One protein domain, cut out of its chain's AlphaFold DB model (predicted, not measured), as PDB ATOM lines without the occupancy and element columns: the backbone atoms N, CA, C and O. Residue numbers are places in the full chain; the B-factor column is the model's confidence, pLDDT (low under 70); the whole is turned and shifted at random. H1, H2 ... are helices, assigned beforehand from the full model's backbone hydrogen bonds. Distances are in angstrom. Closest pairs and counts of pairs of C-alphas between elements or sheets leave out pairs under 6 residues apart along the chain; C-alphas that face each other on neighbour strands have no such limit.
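Overview. This is residues 56 to 101 of the 112 residues of an uncharacterized protein of Spiroplasma melliferum (UniProt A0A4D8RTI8). A longer helix, H1, and a short one, H2, stand loosely side by side, joined by a long loop that folds back, residues 77 to 90; residues 56 to 63, of which 63 belongs to H1, stick out. The printed part has 46 residues with two named helices, H1 then H2, and no named strand; the class is all helix, though only 20 residues are in named elements. It is only just compact, close to loose, with a radius of gyration of the C-alphas of 10.9 A and spans of 30 by 21 by 15 A.

Along the chain. Find C-alpha 63 at (16.860, -34.070, 9.673); from there H1, residues 63 to 76, runs 20.1 A to C-alpha 76 at (1.602, -45.512, 16.018). H2, residues 91 to 96, ends at C-alpha 96, (10.548, -44.342, 24.722).

Arrangement. Look at Lys 68 and Phe 93: their C-alphas, the closest of H1 and H2, are 7.4 A apart, and the helices are close but not clearly touching. They run the same way at a shallow tilt of 33 degrees, only just short of steep. In H1 and H2 every O i to N i+4 pair is within hydrogen-bond range.

Size, cuts and confidence. The C-alphas farthest apart, of Gln 58 and Asn 78, are 30.9 A apart. The printed part has no cut; the link from H1 to H2 is long, with 14 residues. No printed residue is under 70 in pLDDT.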
ATOM      1  N   VAL A  56      17.876 -35.490   2.985       94.56
ATOM      2  CA  VAL A  56      19.171 -34.807   2.884       94.56
ATOM      3  C   VAL A  56      19.050 -33.364   3.371       94.56
ATOM      4  O   VAL A  56      17.986 -32.758   3.316       94.56
ATOM      5  N   GLY A  57      20.146 -32.823   3.894       92.94
ATOM      6  CA  GLY A  57      20.214 -31.480   4.467       92.94
ATOM      7  C   GLY A  57      21.513 -31.280   5.242       92.94
ATOM      8  O   GLY A  57      22.188 -32.255   5.597       92.94
ATOM      9  N   GLN A  58      21.879 -30.031   5.514       94.00
ATOM     10  CA  GLN A  58      23.062 -29.713   6.318       94.00
ATOM     11  C   GLN A  58      22.855 -30.081   7.801       94.00
ATOM     12  O   GLN A  58      21.755 -30.437   8.236       94.00
ATOM     13  N   MET A  59      23.935 -30.065   8.586       90.56
ATOM     14  CA  MET A  59      23.856 -30.263  10.037       90.56
ATOM     15  C   MET A  59      22.992 -29.157  10.666       90.56
ATOM     16  O   MET A  59      23.084 -28.004  10.262       90.56
ATOM     17  N   GLY A  60      22.124 -29.509  11.617       90.00
ATOM     18  CA  GLY A  60      21.238 -28.549  12.292       90.00
ATOM     19  C   GLY A  60      19.906 -28.255  11.588       90.00
ATOM     20  O   GLY A  60      19.011 -27.705  12.215       90.00
ATOM     21  N   PHE A  61      19.692 -28.707  10.347       92.12
ATOM     22  CA  PHE A  61      18.444 -28.471   9.591       92.12
ATOM     23  C   PHE A  61      17.259 -29.362  10.022       92.12
ATOM     24  O   PHE A  61      16.273 -29.499   9.305       92.12
ATOM     25  N   GLY A  62      17.353 -30.025  11.177       92.19
ATOM     26  CA  GLY A  62      16.247 -30.818  11.715       92.19
ATOM     27  C   GLY A  62      16.000 -32.165  11.028       92.19
ATOM     28  O   GLY A  62      14.920 -32.722  11.193       92.19
ATOM     29  N   LYS A  63      16.979 -32.736  10.306       94.81
ATOM     30  CA  LYS A  63      16.860 -34.070   9.673       94.81
ATOM     31  C   LYS A  63      16.388 -35.137  10.662       94.81
ATOM     32  O   LYS A  63      15.343 -35.746  10.470       94.81
ATOM     33  N   THR A  64      17.127 -35.309  11.753       94.44
ATOM     34  CA  THR A  64      16.843 -36.294  12.804       94.44
ATOM     35  C   THR A  64      15.494 -36.039  13.468       94.44
ATOM     36  O   THR A  64      14.755 -36.976  13.760       94.44
ATOM     37  N   PHE A  65      15.134 -34.768  13.664       94.00
ATOM     38  CA  PHE A  65      13.827 -34.391  14.197       94.00
ATOM     39  C   PHE A  65      12.692 -34.808  13.250       94.00
ATOM     40  O   PHE A  65      11.745 -35.469  13.674       94.00
ATOM     41  N   ASN A  66      12.816 -34.484  11.960       94.12
ATOM     42  CA  ASN A  66      11.840 -34.853  10.943       94.12
ATOM     43  C   ASN A  66      11.700 -36.382  10.826       94.12
ATOM     44  O   ASN A  66      10.580 -36.892  10.860       94.12
ATOM     45  N   VAL A  67      12.819 -37.116  10.791       95.50
ATOM     46  CA  VAL A  67      12.822 -38.588  10.754       95.50
ATOM     47  C   VAL A  67      12.135 -39.170  11.988       95.50
ATOM     48  O   VAL A  67      11.243 -39.996  11.835       95.50
ATOM     49  N   LYS A  68      12.461 -38.720  13.207       95.88
ATOM     50  CA  LYS A  68      11.793 -39.193  14.438       95.88
ATOM     51  C   LYS A  68      10.284 -38.956  14.413       95.88
ATOM     52  O   LYS A  68       9.533 -39.824  14.846       95.88
ATOM     53  N   LYS A  69       9.828 -37.817  13.879       95.31
ATOM     54  CA  LYS A  69       8.394 -37.520  13.730       95.31
ATOM     55  C   LYS A  69       7.713 -38.535  12.804       95.31
ATOM     56  O   LYS A  69       6.671 -39.080  13.159       95.31
ATOM     57  N   GLN A  70       8.330 -38.831  11.657       95.81
ATOM     58  CA  GLN A  70       7.835 -39.842  10.716       95.81
ATOM     59  C   GLN A  70       7.875 -41.258  11.308       95.81
ATOM     60  O   GLN A  70       6.906 -41.999  11.184       95.81
ATOM     61  N   LEU A  71       8.958 -41.631  11.995       96.25
ATOM     62  CA  LEU A  71       9.076 -42.924  12.670       96.25
ATOM     63  C   LEU A  71       8.007 -43.094  13.752       96.25
ATOM     64  O   LEU A  71       7.398 -44.154  13.827       96.25
ATOM     65  N   ASN A  72       7.722 -42.054  14.538       96.00
ATOM     66  CA  ASN A  72       6.650 -42.095  15.533       96.00
ATOM     67  C   ASN A  72       5.279 -42.310  14.868       96.00
ATOM     68  O   ASN A  72       4.523 -43.188  15.269       96.00
ATOM     69  N   TRP A  73       4.989 -41.579  13.783       95.75
ATOM     70  CA  TRP A  73       3.773 -41.790  12.989       95.75
ATOM     71  C   TRP A  73       3.656 -43.232  12.478       95.75
ATOM     72  O   TRP A  73       2.597 -43.849  12.575       95.75
ATOM     73  N   LEU A  74       4.747 -43.796  11.958       95.88
ATOM     74  CA  LEU A  74       4.777 -45.180  11.493       95.88
ATOM     75  C   LEU A  74       4.562 -46.173  12.639       95.88
ATOM     76  O   LEU A  74       3.780 -47.112  12.473       95.88
ATOM     77  N   TYR A  75       5.210 -45.960  13.785       96.06
ATOM     78  CA  TYR A  75       5.072 -46.804  14.969       96.06
ATOM     79  C   TYR A  75       3.625 -46.822  15.472       96.06
ATOM     80  O   TYR A  75       3.052 -47.898  15.638       96.06
ATOM     81  N   CYS A  76       3.006 -45.644  15.621       94.62
ATOM     82  CA  CYS A  76       1.602 -45.512  16.018       94.62
ATOM     83  C   CYS A  76       0.637 -46.178  15.028       94.62
ATOM     84  O   CYS A  76      -0.440 -46.607  15.421       94.62
ATOM     85  N   ASN A  77       1.036 -46.306  13.761       94.56
ATOM     86  CA  ASN A  77       0.299 -47.035  12.728       94.56
ATOM     87  C   ASN A  77       0.806 -48.476  12.553       94.56
ATOM     88  O   ASN A  77       0.918 -48.970  11.423       94.56
ATOM     89  N   ASN A  78       1.161 -49.124  13.666       95.50
ATOM     90  CA  ASN A  78       1.540 -50.534  13.770       95.50
ATOM     91  C   ASN A  78       2.650 -50.968  12.794       95.50
ATOM     92  O   ASN A  78       2.676 -52.107  12.322       95.50
ATOM     93  N   THR A  79       3.587 -50.072  12.477       95.81
ATOM     94  CA  THR A  79       4.736 -50.404  11.624       95.81
ATOM     95  C   THR A  79       5.888 -50.882  12.485       95.81
ATOM     96  O   THR A  79       6.322 -50.177  13.394       95.81
ATOM     97  N   LYS A  80       6.436 -52.057  12.169       96.75
ATOM     98  CA  LYS A  80       7.678 -52.519  12.788       96.75
ATOM     99  C   LYS A  80       8.855 -51.704  12.255       96.75
ATOM    100  O   LYS A  80       9.015 -51.576  11.043       96.75
ATOM    101  N   ILE A  81       9.665 -51.161  13.157       97.19
ATOM    102  CA  ILE A  81      10.758 -50.243  12.827       97.19
ATOM    103  C   ILE A  81      12.091 -50.893  13.178       97.19
ATOM    104  O   ILE A  81      12.265 -51.421  14.272       97.19
ATOM    105  N   TYR A  82      13.032 -50.805  12.243       97.19
ATOM    106  CA  TYR A  82      14.426 -51.186  12.424       97.19
ATOM    107  C   TYR A  82      15.292 -49.994  12.034       97.19
ATOM    108  O   TYR A  82      15.069 -49.392  10.983       97.19
ATOM    109  N   ILE A  83      16.257 -49.637  12.881       96.19
ATOM    110  CA  ILE A  83      17.105 -48.458  12.689       96.19
ATOM    111  C   ILE A  83      18.562 -48.892  12.800       96.19
ATOM    112  O   ILE A  83      18.951 -49.519  13.781       96.19
ATOM    113  N   ILE A  84      19.365 -48.533  11.800       95.56
ATOM    114  CA  ILE A  84      20.825 -48.607  11.871       95.56
ATOM    115  C   ILE A  84      21.310 -47.203  12.220       95.56
ATOM    116  O   ILE A  84      21.166 -46.283  11.417       95.56
ATOM    117  N   ASP A  85      21.841 -47.036  13.429       94.19
ATOM    118  CA  ASP A  85      22.129 -45.724  14.008       94.19
ATOM    119  C   ASP A  85      23.618 -45.556  14.361       94.19
ATOM    120  O   ASP A  85      24.015 -45.751  15.512       94.19
ATOM    121  N   PRO A  86      24.466 -45.175  13.390       91.75
ATOM    122  CA  PRO A  86      25.884 -44.936  13.650       91.75
ATOM    123  C   PRO A  86      26.145 -43.671  14.485       91.75
ATOM    124  O   PRO A  86      27.238 -43.527  15.027       91.75
ATOM    125  N   GLN A  87      25.181 -42.747  14.588       91.94
ATOM    126  CA  GLN A  87      25.343 -41.470  15.301       91.94
ATOM    127  C   GLN A  87      24.738 -41.480  16.714       91.94
ATOM    128  O   GLN A  87      24.892 -40.505  17.448       91.94
ATOM    129  N   ARG A  88      24.106 -42.589  17.121       91.62
ATOM    130  CA  ARG A  88      23.453 -42.783  18.428       91.62
ATOM    131  C   ARG A  88      22.380 -41.733  18.733       91.62
ATOM    132  O   ARG A  88      22.178 -41.349  19.884       91.62
ATOM    133  N   GLU A  89      21.661 -41.275  17.715       94.31
ATOM    134  CA  GLU A  89      20.612 -40.267  17.870       94.31
ATOM    135  C   GLU A  89      19.229 -40.861  18.188       94.31
ATOM    136  O   GLU A  89      18.346 -40.145  18.672       94.31
ATOM    137  N   TYR A  90      19.008 -42.154  17.939       95.88
ATOM    138  CA  TYR A  90      17.703 -42.819  18.020       95.88
ATOM    139  C   TYR A  90      17.539 -43.721  19.250       95.88
ATOM    140  O   TYR A  90      16.430 -44.190  19.498       95.88
ATOM    141  N   GLY A  91      18.571 -43.899  20.081       94.62
ATOM    142  CA  GLY A  91      18.468 -44.693  21.317       94.62
ATOM    143  C   GLY A  91      17.352 -44.207  22.254       94.62
ATOM    144  O   GLY A  91      16.559 -45.001  22.750       94.62
ATOM    145  N   GLY A  92      17.199 -42.887  22.407       94.88
ATOM    146  CA  GLY A  92      16.086 -42.314  23.177       94.88
ATOM    147  C   GLY A  92      14.703 -42.611  22.579       94.88
ATOM    148  O   GLY A  92      13.751 -42.811  23.324       94.88
ATOM    149  N   PHE A  93      14.596 -42.691  21.248       96.44
ATOM    150  CA  PHE A  93      13.351 -43.067  20.567       96.44
ATOM    151  C   PHE A  93      13.010 -44.542  20.814       96.44
ATOM    152  O   PHE A  93      11.874 -44.851  21.163       96.44
ATOM    153  N   ALA A  94      13.997 -45.437  20.694       96.19
ATOM    154  CA  ALA A  94      13.814 -46.856  20.992       96.19
ATOM    155  C   ALA A  94      13.369 -47.063  22.448       96.19
ATOM    156  O   ALA A  94      12.339 -47.690  22.678       96.19
ATOM    157  N   ASN A  95      14.059 -46.447  23.415       95.94
ATOM    158  CA  ASN A  95      13.709 -46.544  24.836       95.94
ATOM    159  C   ASN A  95      12.289 -46.037  25.130       95.94
ATOM    160  O   ASN A  95      11.553 -46.679  25.874       95.94
ATOM    161  N   TYR A  96      11.885 -44.912  24.529       96.38
ATOM    162  CA  TYR A  96      10.548 -44.342  24.722       96.38
ATOM    163  C   TYR A  96       9.427 -45.293  24.273       96.38
ATOM    164  O   TYR A  96       8.403 -45.401  24.942       96.38
ATOM    165  N   HIS A  97       9.633 -46.014  23.170       96.50
ATOM    166  CA  HIS A  97       8.670 -46.976  22.630       96.50
ATOM    167  C   HIS A  97       8.857 -48.411  23.162       96.50
ATOM    168  O   HIS A  97       8.251 -49.340  22.625       96.50
ATOM    169  N   GLY A  98       9.699 -48.615  24.184       95.94
ATOM    170  CA  GLY A  98       9.994 -49.946  24.734       95.94
ATOM    171  C   GLY A  98      10.685 -50.886  23.738       95.94
ATOM    172  O   GLY A  98      10.496 -52.098  23.797       95.94
ATOM    173  N   GLY A  99      11.424 -50.327  22.779       95.88
ATOM    174  CA  GLY A  99      12.174 -51.066  21.771       95.88
ATOM    175  C   GLY A  99      13.476 -51.662  22.306       95.88
ATOM    176  O   GLY A  99      13.982 -51.283  23.360       95.88
ATOM    177  N   GLU A 100      14.042 -52.586  21.536       96.38
ATOM    178  CA  GLU A 100      15.319 -53.229  21.835       96.38
ATOM    179  C   GLU A 100      16.473 -52.481  21.157       96.38
ATOM    180  O   GLU A 100      16.402 -52.146  19.971       96.38
ATOM    181  N   ILE A 101      17.549 -52.235  21.906       95.06
ATOM    182  CA  ILE A 101      18.786 -51.652  21.384       95.06
ATOM    183  C   ILE A 101      19.854 -52.738  21.389       95.06
ATOM    184  O   ILE A 101      20.232 -53.244  22.442       95.06
TER     185      ILE A 101